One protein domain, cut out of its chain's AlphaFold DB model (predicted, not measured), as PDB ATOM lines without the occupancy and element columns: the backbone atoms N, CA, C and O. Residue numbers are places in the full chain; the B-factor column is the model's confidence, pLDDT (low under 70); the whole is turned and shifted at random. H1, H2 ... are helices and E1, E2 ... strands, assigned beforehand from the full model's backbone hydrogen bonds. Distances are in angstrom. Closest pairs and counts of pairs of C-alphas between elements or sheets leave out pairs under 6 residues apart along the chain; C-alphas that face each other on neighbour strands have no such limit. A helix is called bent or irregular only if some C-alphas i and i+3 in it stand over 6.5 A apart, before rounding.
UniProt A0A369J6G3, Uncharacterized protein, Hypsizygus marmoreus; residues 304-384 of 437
ATOM      1  N   ASN A 304      42.077  -5.749   6.140       88.69
ATOM      2  CA  ASN A 304      42.047  -5.905   7.595       88.69
ATOM      3  C   ASN A 304      40.652  -5.664   8.204       88.69
ATOM      4  O   ASN A 304      40.194  -6.425   9.054       88.69
ATOM      5  N   ARG A 305      39.911  -4.651   7.735       91.12
ATOM      6  CA  ARG A 305      38.569  -4.345   8.261       91.12
ATOM      7  C   ARG A 305      37.580  -5.472   7.966       91.12
ATOM      8  O   ARG A 305      36.806  -5.858   8.844       91.12
ATOM      9  N   LYS A 306      37.615  -6.014   6.744       91.69
ATOM     10  CA  LYS A 306      36.774  -7.155   6.348       91.69
ATOM     11  C   LYS A 306      37.168  -8.421   7.100       91.69
ATOM     12  O   LYS A 306      36.285  -9.107   7.608       91.69
ATOM     13  N   ARG A 307      38.471  -8.683   7.222       90.94
ATOM     14  CA  ARG A 307      39.025  -9.799   7.996       90.94
ATOM     15  C   ARG A 307      38.560  -9.736   9.451       90.94
ATOM     16  O   ARG A 307      37.953 -10.687   9.927       90.94
ATOM     17  N   CYS A 308      38.721  -8.590  10.115       90.06
ATOM     18  CA  CYS A 308      38.271  -8.373  11.492       90.06
ATOM     19  C   CYS A 308      36.775  -8.648  11.677       90.06
ATOM     20  O   CYS A 308      36.389  -9.336  12.622       90.06
ATOM     21  N   LYS A 309      35.933  -8.128  10.775       92.62
ATOM     22  CA  LYS A 309      34.486  -8.354  10.832       92.62
ATOM     23  C   LYS A 309      34.148  -9.837  10.662       92.62
ATOM     24  O   LYS A 309      33.447 -10.394  11.496       92.62
ATOM     25  N   GLN A 310      34.692 -10.486   9.631       93.12
ATOM     26  CA  GLN A 310      34.409 -11.897   9.365       93.12
ATOM     27  C   GLN A 310      34.911 -12.821  10.473       93.12
ATOM     28  O   GLN A 310      34.211 -13.770  10.809       93.12
ATOM     29  N   VAL A 311      36.084 -12.551  11.054       93.06
ATOM     30  CA  VAL A 311      36.576 -13.313  12.208       93.06
ATOM     31  C   VAL A 311      35.612 -13.162  13.377       93.06
ATOM     32  O   VAL A 311      35.211 -14.172  13.936       93.06
ATOM     33  N   SER A 312      35.179 -11.937  13.695       92.75
ATOM     34  CA  SER A 312      34.228 -11.712  14.788       92.75
ATOM     35  C   SER A 312      32.864 -12.365  14.555       92.75
ATOM     36  O   SER A 312      32.229 -12.766  15.527       92.75
ATOM     37  N   ASP A 313      32.374 -12.405  13.316       94.88
ATOM     38  CA  ASP A 313      31.085 -13.022  12.998       94.88
ATOM     39  C   ASP A 313      31.204 -14.554  13.069       94.88
ATOM     40  O   ASP A 313      30.408 -15.212  13.735       94.88
ATOM     41  N   ARG A 314      32.256 -15.125  12.464       95.44
ATOM     42  CA  ARG A 314      32.502 -16.576  12.464       95.44
ATOM     43  C   ARG A 314      32.828 -17.122  13.846       95.44
ATOM     44  O   ARG A 314      32.378 -18.215  14.168       95.44
ATOM     45  N   SER A 315      33.590 -16.390  14.655       95.94
ATOM     46  CA  SER A 315      33.960 -16.833  16.000       95.94
ATOM     47  C   SER A 315      32.734 -16.945  16.903       95.94
ATOM     48  O   SER A 315      32.602 -17.928  17.621       95.94
ATOM     49  N   LYS A 316      31.782 -16.008  16.793       96.50
ATOM     50  CA  LYS A 316      30.489 -16.092  17.487       96.50
ATOM     51  C   LYS A 316      29.700 -17.324  17.062       96.50
ATOM     52  O   LYS A 316      29.235 -18.064  17.918       96.50
ATOM     53  N   THR A 317      29.572 -17.563  15.755       97.31
ATOM     54  CA  THR A 317      28.879 -18.756  15.247       97.31
ATOM     55  C   THR A 317      29.542 -20.037  15.746       97.31
ATOM     56  O   THR A 317      28.848 -20.935  16.209       97.31
ATOM     57  N   LEU A 318      30.874 -20.108  15.705       97.50
ATOM     58  CA  LEU A 318      31.625 -21.276  16.157       97.50
ATOM     59  C   LEU A 318      31.442 -21.531  17.658       97.50
ATOM     60  O   LEU A 318      31.216 -22.670  18.051       97.50
ATOM     61  N   ILE A 319      31.489 -20.480  18.481       97.56
ATOM     62  CA  ILE A 319      31.247 -20.591  19.924       97.56
ATOM     63  C   ILE A 319      29.814 -21.049  20.192       97.56
ATOM     64  O   ILE A 319      29.629 -21.949  20.995       97.56
ATOM     65  N   ASN A 320      28.812 -20.514  19.488       98.12
ATOM     66  CA  ASN A 320      27.424 -20.954  19.657       98.12
ATOM     67  C   ASN A 320      27.249 -22.443  19.325       98.12
ATOM     68  O   ASN A 320      26.608 -23.162  20.083       98.12
ATOM     69  N   ILE A 321      27.857 -22.914  18.229       98.06
ATOM     70  CA  ILE A 321      27.841 -24.339  17.861       98.06
ATOM     71  C   ILE A 321      28.528 -25.177  18.944       98.06
ATOM     72  O   ILE A 321      28.001 -26.211  19.345       98.06
ATOM     73  N   ALA A 322      29.683 -24.730  19.439       97.94
ATOM     74  CA  ALA A 322      30.412 -25.422  20.494       97.94
ATOM     75  C   ALA A 322      29.617 -25.484  21.806       97.94
ATOM     76  O   ALA A 322      29.634 -26.516  22.472       97.94
ATOM     77  N   THR A 323      28.879 -24.425  22.145       98.00
ATOM     78  CA  THR A 323      27.963 -24.396  23.290       98.00
ATOM     79  C   THR A 323      26.837 -25.413  23.117       98.00
ATOM     80  O   THR A 323      26.660 -26.259  23.986       98.00
ATOM     81  N   SER A 324      26.136 -25.418  21.978       98.12
ATOM     82  CA  SER A 324      25.069 -26.398  21.718       98.12
ATOM     83  C   SER A 324      25.586 -27.841  21.694       98.12
ATOM     84  O   SER A 324      24.907 -28.772  22.129       98.12
ATOM     85  N   LEU A 325      26.811 -28.049  21.209       98.00
ATOM     86  CA  LEU A 325      27.456 -29.357  21.231       98.00
ATOM     87  C   LEU A 325      27.816 -29.784  22.663       98.00
ATOM     88  O   LEU A 325      27.631 -30.949  23.020       98.00
ATOM     89  N   ALA A 326      28.272 -28.837  23.490       97.69
ATOM     90  CA  ALA A 326      28.539 -29.061  24.906       97.69
ATOM     91  C   ALA A 326      27.274 -29.419  25.691       97.69
ATOM     92  O   ALA A 326      27.311 -30.325  26.514       97.69
ATOM     93  N   GLU A 327      26.153 -28.770  25.388       97.50
ATOM     94  CA  GLU A 327      24.860 -29.061  26.011       97.50
ATOM     95  C   GLU A 327      24.298 -30.433  25.611       97.50
ATOM     96  O   GLU A 327      23.657 -31.094  26.424       97.50
ATOM     97  N   SER A 328      24.526 -30.874  24.369       98.12
ATOM     98  CA  SER A 328      23.915 -32.102  23.837       98.12
ATOM     99  C   SER A 328      24.713 -33.373  24.112       98.12
ATOM    100  O   SER A 328      24.125 -34.424  24.349       98.12
ATOM    101  N   SER A 329      26.043 -33.298  24.046       97.81
ATOM    102  CA  SER A 329      26.912 -34.483  24.082       97.81
ATOM    103  C   SER A 329      27.948 -34.465  25.202       97.81
ATOM    104  O   SER A 329      28.680 -35.441  25.360       97.81
ATOM    105  N   ASP A 330      28.014 -33.369  25.963       96.75
ATOM    106  CA  ASP A 330      29.017 -33.121  27.002       96.75
ATOM    107  C   ASP A 330      30.444 -33.598  26.616       96.75
ATOM    108  O   ASP A 330      31.049 -34.447  27.289       96.75
ATOM    109  N   PRO A 331      31.005 -33.118  25.487       97.44
ATOM    110  CA  PRO A 331      32.350 -33.459  25.064       97.44
ATOM    111  C   PRO A 331      33.390 -32.524  25.696       97.44
ATOM    112  O   PRO A 331      33.101 -31.421  26.173       97.44
ATOM    113  N   PHE A 332      34.651 -32.942  25.643       97.50
ATOM    114  CA  PHE A 332      35.797 -32.121  26.030       97.50
ATOM    115  C   PHE A 332      36.165 -31.168  24.887       97.50
ATOM    116  O   PHE A 332      36.804 -31.574  23.920       97.50
ATOM    117  N   ILE A 333      35.742 -29.906  24.976       96.88
ATOM    118  CA  ILE A 333      36.010 -28.883  23.960       96.88
ATOM    119  C   ILE A 333      36.803 -27.747  24.590       96.88
ATOM    120  O   ILE A 333      36.416 -27.182  25.613       96.88
ATOM    121  N   PHE A 334      37.877 -27.360  23.911       96.38
ATOM    122  CA  PHE A 334      38.597 -26.126  24.165       96.38
ATOM    123  C   PHE A 334      38.802 -25.382  22.843       96.38
ATOM    124  O   PHE A 334      39.302 -25.947  21.874       96.38
ATOM    125  N   ILE A 335      38.389 -24.117  22.800       96.94
ATOM    126  CA  ILE A 335      38.503 -23.249  21.629       96.94
ATOM    127  C   ILE A 335      39.174 -21.950  22.059       96.94
ATOM    128  O   ILE A 335      38.681 -21.244  22.938       96.94
ATOM    129  N   TYR A 336      40.262 -21.603  21.375       96.75
ATOM    130  CA  TYR A 336      40.947 -20.324  21.501       96.75
ATOM    131  C   TYR A 336      41.039 -19.655  20.131       96.75
ATOM    132  O   TYR A 336      41.625 -20.205  19.200       96.75
ATOM    133  N   ILE A 337      40.448 -18.469  19.998       96.44
ATOM    134  CA  ILE A 337      40.410 -17.715  18.744       96.44
ATOM    135  C   ILE A 337      40.978 -16.327  19.002       96.44
ATOM    136  O   ILE A 337      40.328 -15.475  19.608       96.44
ATOM    137  N   ALA A 338      42.173 -16.072  18.485       95.31
ATOM    138  CA  ALA A 338      42.773 -14.746  18.467       95.31
ATOM    139  C   ALA A 338      42.956 -14.271  17.026       95.31
ATOM    140  O   ALA A 338      43.192 -15.058  16.110       95.31
ATOM    141  N   ARG A 339      42.848 -12.958  16.813       92.12
ATOM    142  CA  ARG A 339      43.223 -12.366  15.524       92.12
ATOM    143  C   ARG A 339      44.751 -12.329  15.411       92.12
ATOM    144  O   ARG A 339      45.384 -12.073  16.437       92.12
ATOM    145  N   PRO A 340      45.335 -12.462  14.208       84.44
ATOM    146  CA  PRO A 340      46.779 -12.312  14.015       84.44
ATOM    147  C   PRO A 340      47.315 -10.977  14.541       84.44
ATOM    148  O   PRO A 340      48.398 -10.909  15.095       84.44
ATOM    149  N   GLU A 341      46.526  -9.910  14.431       87.00
ATOM    150  CA  GLU A 341      46.903  -8.590  14.933       87.00
ATOM    151  C   GLU A 341      46.636  -8.445  16.433       87.00
ATOM    152  O   GLU A 341      47.110  -7.512  17.052       87.00
ATOM    153  N   SER A 342      45.800  -9.300  17.025       91.81
ATOM    154  CA  SER A 342      45.513  -9.251  18.464       91.81
ATOM    155  C   SER A 342      46.447 -10.134  19.269       91.81
ATOM    156  O   SER A 342      46.761  -9.763  20.386       91.81
ATOM    157  N   ILE A 343      46.899 -11.265  18.727       93.81
ATOM    158  CA  ILE A 343      47.790 -12.191  19.439       93.81
ATOM    159  C   ILE A 343      49.165 -11.588  19.733       93.81
ATOM    160  O   ILE A 343      49.837 -12.037  20.644       93.81
ATOM    161  N   THR A 344      49.563 -10.561  18.983       91.12
ATOM    162  CA  THR A 344      50.846  -9.864  19.130       91.12
ATOM    163  C   THR A 344      50.804  -8.707  20.127       91.12
ATOM    164  O   THR A 344      51.827  -8.072  20.378       91.12
ATOM    165  N   HIS A 345      49.635  -8.379  20.680       91.62
ATOM    166  CA  HIS A 345      49.481  -7.282  21.626       91.62
ATOM    167  C   HIS A 345      49.179  -7.822  23.020       91.62
ATOM    168  O   HIS A 345      48.298  -8.654  23.171       91.62
ATOM    169  N   VAL A 346      49.816  -7.253  24.049       91.06
ATOM    170  CA  VAL A 346      49.559  -7.593  25.466       91.06
ATOM    171  C   VAL A 346      48.078  -7.429  25.835       91.06
ATOM    172  O   VAL A 346      47.509  -8.237  26.557       91.06
ATOM    173  N   ASN A 347      47.430  -6.399  25.282       91.38
ATOM    174  CA  ASN A 347      45.996  -6.131  25.452       91.38
ATOM    175  C   ASN A 347      45.155  -6.699  24.297       91.38
ATOM    176  O   ASN A 347      44.097  -6.161  23.942       91.38
ATOM    177  N   GLY A 348      45.665  -7.744  23.653       91.19
ATOM    178  CA  GLY A 348      44.999  -8.460  22.591       91.19
ATOM    179  C   GLY A 348      43.647  -8.992  23.033       91.19
ATOM    180  O   GLY A 348      43.441  -9.414  24.167       91.19
ATOM    181  N   ARG A 349      42.681  -8.972  22.114       91.12
ATOM    182  CA  ARG A 349      41.391  -9.628  22.337       91.12
ATOM    183  C   ARG A 349      41.419 -11.007  21.704       91.12
ATOM    184  O   ARG A 349      41.563 -11.118  20.484       91.12
ATOM    185  N   ALA A 350      41.213 -12.020  22.531       94.81
ATOM    186  CA  ALA A 350      40.909 -13.376  22.112       94.81
ATOM    187  C   ALA A 350      39.503 -13.754  22.588       94.81
ATOM    188  O   ALA A 350      39.008 -13.230  23.587       94.81
ATOM    189  N   GLN A 351      38.846 -14.635  21.846       95.38
ATOM    190  CA  GLN A 351      37.631 -15.298  22.292       95.38
ATOM    191  C   GLN A 351      37.984 -16.721  22.685       95.38
ATOM    192  O   GLN A 351      38.658 -17.430  21.939       95.38
ATOM    193  N   THR A 352      37.526 -17.121  23.862       95.50
ATOM    194  CA  THR A 352      37.817 -18.431  24.432       95.50
ATOM    195  C   THR A 352      36.519 -19.109  24.814       95.50
ATOM    196  O   THR A 352      35.665 -18.487  25.446       95.50
ATOM    197  N   PHE A 353      36.389 -20.381  24.470       96.06
ATOM    198  CA  PHE A 353      35.312 -21.235  24.943       96.06
ATOM    199  C   PHE A 353      35.914 -22.515  25.513       96.06
ATOM    200  O   PHE A 353      36.816 -23.107  24.923       96.06
ATOM    201  N   ILE A 354      35.412 -22.925  26.671       96.25
ATOM    202  CA  ILE A 354      35.804 -24.152  27.350       96.25
ATOM    203  C   ILE A 354      34.527 -24.875  27.764       96.25
ATOM    204  O   ILE A 354      33.665 -24.275  28.410       96.25
ATOM    205  N   SER A 355      34.376 -26.138  27.360       96.81
ATOM    206  CA  SER A 355      33.220 -26.922  27.790       96.81
ATOM    207  C   SER A 355      33.297 -27.202  29.297       96.81
ATOM    208  O   SER A 355      34.402 -27.265  29.849       96.81
ATOM    209  N   PRO A 356      32.157 -27.389  29.986       95.50
ATOM    210  CA  PRO A 356      32.140 -27.635  31.428       95.50
ATOM    211  C   PRO A 356      33.033 -28.808  31.845       95.50
ATOM    212  O   PRO A 356      33.856 -28.666  32.744       95.50
ATOM    213  N   LYS A 357      32.951 -29.923  31.116       96.12
ATOM    214  CA  LYS A 357      33.753 -31.122  31.360       96.12
ATOM    215  C   LYS A 357      35.252 -30.907  31.161       96.12
ATOM    216  O   LYS A 357      36.066 -31.421  31.921       96.12
ATOM    217  N   MET A 358      35.627 -30.108  30.161       95.62
ATOM    218  CA  MET A 358      37.020 -29.709  29.944       95.62
ATOM    219  C   MET A 358      37.517 -28.790  31.059       95.62
ATOM    220  O   MET A 358      38.643 -28.937  31.521       95.62
ATOM    221  N   ALA A 359      36.672 -27.872  31.531       93.88
ATOM    222  CA  ALA A 359      36.999 -27.011  32.660       93.88
ATOM    223  C   ALA A 359      37.176 -27.804  33.963       93.88
ATOM    224  O   ALA A 359      38.056 -27.469  34.754       93.88
ATOM    225  N   GLU A 360      36.370 -28.847  34.175       94.50
ATOM    226  CA  GLU A 360      36.502 -29.766  35.306       94.50
ATOM    227  C   GLU A 360      37.793 -30.585  35.215       94.50
ATOM    228  O   GLU A 360      38.577 -30.589  36.161       94.50
ATOM    229  N   ALA A 361      38.065 -31.201  34.060       94.69
ATOM    230  CA  ALA A 361      39.258 -32.025  33.865       94.69
ATOM    231  C   ALA A 361      40.569 -31.239  33.967       94.69
ATOM    232  O   ALA A 361      41.555 -31.758  34.480       94.69
ATOM    233  N   LEU A 362      40.591 -29.988  33.502       93.00
ATOM    234  CA  LEU A 362      41.776 -29.143  33.626       93.00
ATOM    235  C   LEU A 362      41.991 -28.643  35.059       93.00
ATOM    236  O   LEU A 362      43.083 -28.181  35.369       93.00
ATOM    237  N   GLY A 363      40.971 -28.667  35.926       88.12
ATOM    238  CA  GLY A 363      41.058 -28.212  37.320       88.12
ATOM    239  C   GLY A 363      41.383 -26.720  37.503       88.12
ATOM    240  O   GLY A 363      41.322 -26.198  38.615       88.12
ATOM    241  N   THR A 364      41.698 -25.997  36.426       77.62
ATOM    242  CA  THR A 364      42.210 -24.631  36.472       77.62
ATOM    243  C   THR A 364      41.435 -23.723  35.529       77.62
ATOM    244  O   THR A 364      41.734 -23.606  34.340       77.62
ATOM    245  N   ARG A 365      40.498 -22.951  36.090       81.56
ATOM    246  CA  ARG A 365      39.933 -21.770  35.403       81.56
ATOM    247  C   ARG A 365      40.984 -20.683  35.152       81.56
ATOM    248  O   ARG A 365      40.759 -19.779  34.353       81.56
ATOM    249  N   GLN A 366      42.116 -20.773  35.846       87.56
ATOM    250  CA  GLN A 366      43.230 -19.842  35.750       87.56
ATOM    251  C   GLN A 366      43.945 -19.929  34.395       87.56
ATOM    252  O   GLN A 366      44.243 -18.890  33.812       87.56
ATOM    253  N   LEU A 367      44.084 -21.141  33.836       86.94
ATOM    254  CA  LEU A 367      44.729 -21.356  32.540       86.94
ATOM    255  C   LEU A 367      44.098 -20.492  31.444       86.94
ATOM    256  O   LEU A 367      44.810 -19.893  30.653       86.94
ATOM    257  N   VAL A 368      42.768 -20.351  31.428       87.69
ATOM    258  CA  VAL A 368      42.058 -19.551  30.414       87.69
ATOM    259  C   VAL A 368      42.450 -18.069  30.466       87.69
ATOM    260  O   VAL A 368      42.510 -17.418  29.423       87.69
ATOM    261  N   LYS A 369      42.741 -17.531  31.658       87.12
ATOM    262  CA  LYS A 369      43.185 -16.138  31.823       87.12
ATOM    263  C   LYS A 369      44.627 -15.942  31.354       87.12
ATOM    264  O   LYS A 369      44.941 -14.900  30.789       87.12
ATOM    265  N   GLU A 370      45.477 -16.938  31.576       92.88
ATOM    266  CA  GLU A 370      46.910 -16.898  31.250       92.88
ATOM    267  C   GLU A 370      47.203 -17.307  29.805       92.88
ATOM    268  O   GLU A 370      48.244 -16.957  29.256       92.88
ATOM    269  N   LEU A 371      46.259 -17.983  29.149       93.88
ATOM    270  CA  LEU A 371      46.451 -18.555  27.821       93.88
ATOM    271  C   LEU A 371      46.832 -17.519  26.763       93.88
ATOM    272  O   LEU A 371      47.601 -17.819  25.853       93.88
ATOM    273  N   HIS A 372      46.311 -16.295  26.881       94.62
ATOM    274  CA  HIS A 372      46.699 -15.219  25.977       94.62
ATOM    275  C   HIS A 372      48.164 -14.813  26.165       94.62
ATOM    276  O   HIS A 372      48.849 -14.609  25.171       94.62
ATOM    277  N   GLY A 373      48.645 -14.755  27.412       94.56
ATOM    278  CA  GLY A 373      50.049 -14.490  27.728       94.56
ATOM    279  C   GLY A 373      50.958 -15.592  27.191       94.56
ATOM    280  O   GLY A 373      51.868 -15.302  26.429       94.56
ATOM    281  N   ILE A 374      50.619 -16.858  27.449       94.69
ATOM    282  CA  ILE A 374      51.374 -18.016  26.934       94.69
ATOM    283  C   ILE A 374      51.451 -17.986  25.400       94.69
ATOM    284  O   ILE A 374      52.502 -18.224  24.803       94.69
ATOM    285  N   ALA A 375      50.332 -17.686  24.737       94.19
ATOM    286  CA  ALA A 375      50.294 -17.615  23.285       94.19
ATOM    287  C   ALA A 375      51.063 -16.400  22.740       94.19
ATOM    288  O   ALA A 375      51.714 -16.516  21.704       94.19
ATOM    289  N   LEU A 376      51.018 -15.258  23.431       94.19
ATOM    290  CA  LEU A 376      51.820 -14.081  23.105       94.19
ATOM    291  C   LEU A 376      53.315 -14.377  23.239       94.19
ATOM    292  O   LEU A 376      54.070 -14.038  22.331       94.19
ATOM    293  N   ASP A 377      53.738 -15.034  24.316       94.50
ATOM    294  CA  ASP A 377      55.135 -15.403  24.550       94.50
ATOM    295  C   ASP A 377      55.628 -16.364  23.466       94.50
ATOM    296  O   ASP A 377      56.688 -16.150  22.882       94.50
ATOM    297  N   SER A 378      54.814 -17.362  23.109       92.75
ATOM    298  CA  SER A 378      55.107 -18.292  22.011       92.75
ATOM    299  C   SER A 378      55.237 -17.575  20.664       92.75
ATOM    300  O   SER A 378      56.209 -17.786  19.939       92.75
ATOM    301  N   VAL A 379      54.313 -16.662  20.341       89.69
ATOM    302  CA  VAL A 379      54.388 -15.866  19.106       89.69
ATOM    303  C   VAL A 379      55.597 -14.936  19.121       89.69
ATOM    304  O   VAL A 379      56.237 -14.769  18.091       89.69
ATOM    305  N   THR A 380      55.934 -14.346  20.264       88.81
ATOM    306  CA  THR A 380      57.086 -13.444  20.401       88.81
ATOM    307  C   THR A 380      58.400 -14.208  20.269       88.81
ATOM    308  O   THR A 380      59.310 -13.736  19.599       88.81
ATOM    309  N   ALA A 381      58.481 -15.416  20.832       89.81
ATOM    310  CA  ALA A 381      59.628 -16.305  20.685       89.81
ATOM    311  C   ALA A 381      59.787 -16.825  19.245       89.81
ATOM    312  O   ALA A 381      60.904 -17.013  18.777       89.81
ATOM    313  N   GLN A 382      58.677 -17.046  18.531       86.25
ATOM    314  CA  GLN A 382      58.680 -17.480  17.128       86.25
ATOM    315  C   GLN A 382      58.828 -16.332  16.126       86.25
ATOM    316  O   GLN A 382      59.094 -16.579  14.946       86.25
ATOM    317  N   GLN A 383      58.616 -15.084  16.545       84.06
ATOM    318  CA  GLN A 383      58.804 -13.939  15.671       84.06
ATOM    319  C   GLN A 383      60.283 -13.832  15.330       84.06
ATOM    320  O   GLN A 383      61.102 -13.431  16.153       84.06
ATOM    321  N   MET A 384      60.601 -14.173  14.079       84.50
ATOM    322  CA  MET A 384      61.909 -13.889  13.510       84.50
ATOM    323  C   MET A 384      62.242 -12.423  13.764       84.50
ATOM    324  O   MET A 384      61.428 -11.525  13.513       84.50
TER     325      MET A 384
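What this domain is: This is residues 304 to 384 of the 437 residues of an uncharacterized protein of Hypsizygus marmoreus (UniProt A0A369J6G3). A narrow ribbon of two antiparallel strands, E1 and E2, lies in the middle between two long helices, H1 over one face and kinked H4 over the other. Short H3 sits at one end of the ribbon and H2, of four residues, at the other. The printed part has 81 residues, in the order H1, E1, H2, E2, H3, H4, and is mostly helix. It is only just compact, close to loose, with a radius of gyration of the C-alphas of 14.0 A and spans of 41 by 30 by 19 A.

How they stand to each other: E1, residues 334 to 338, and E2, residues 350 to 354, are antiparallel at 176 degrees; N 335 and O 353, 2.8 A apart, are within hydrogen-bond range. H1, residues 304 to 329, comes closest to E2 at the C-alphas of Ile 319 and Phe 353, 6.5 A. H4, residues 365 to 382, comes closest to E2 at those of Ala 350 and His 372, 7.2 A; H1 and H4 are apart. H2, residues 340 to 343, touches H4, by residues 372 to 379 alone; the closest C-alphas are Ile 343 and Leu 376, 5.8 A. H3, residues 356 to 362, is close to but not clearly touching H1, about perpendicular at 85 degrees, with the C-alphas of Ala 326 and Pro 356 closest at 7.6 A. Every O i to N i+4 pair is within hydrogen-bond range in H3, 21 of 22 in H1 and 11 of 14 in H4; H2 is too short for one.

Where its parts are: H1 spans 36.3 A from C-alpha 304 at (42.047, -5.905, 7.595). E1 measures 13.4 A, E2 13.0 A and H3 10.0 A. H4 spans 26.5 A to C-alpha 382 at (58.680, -17.480, 17.128), with a kink of 35 degrees near residue 372; it is only just irregular, C-alphas 369 and 372 being 6.9 A apart.

The domain as a whole: The C-alphas of Ser 328 and Met 384, the two farthest apart, are 43.4 A apart. The printed part has no cut and no long link, and no printed residue is under 70 in pLDDT.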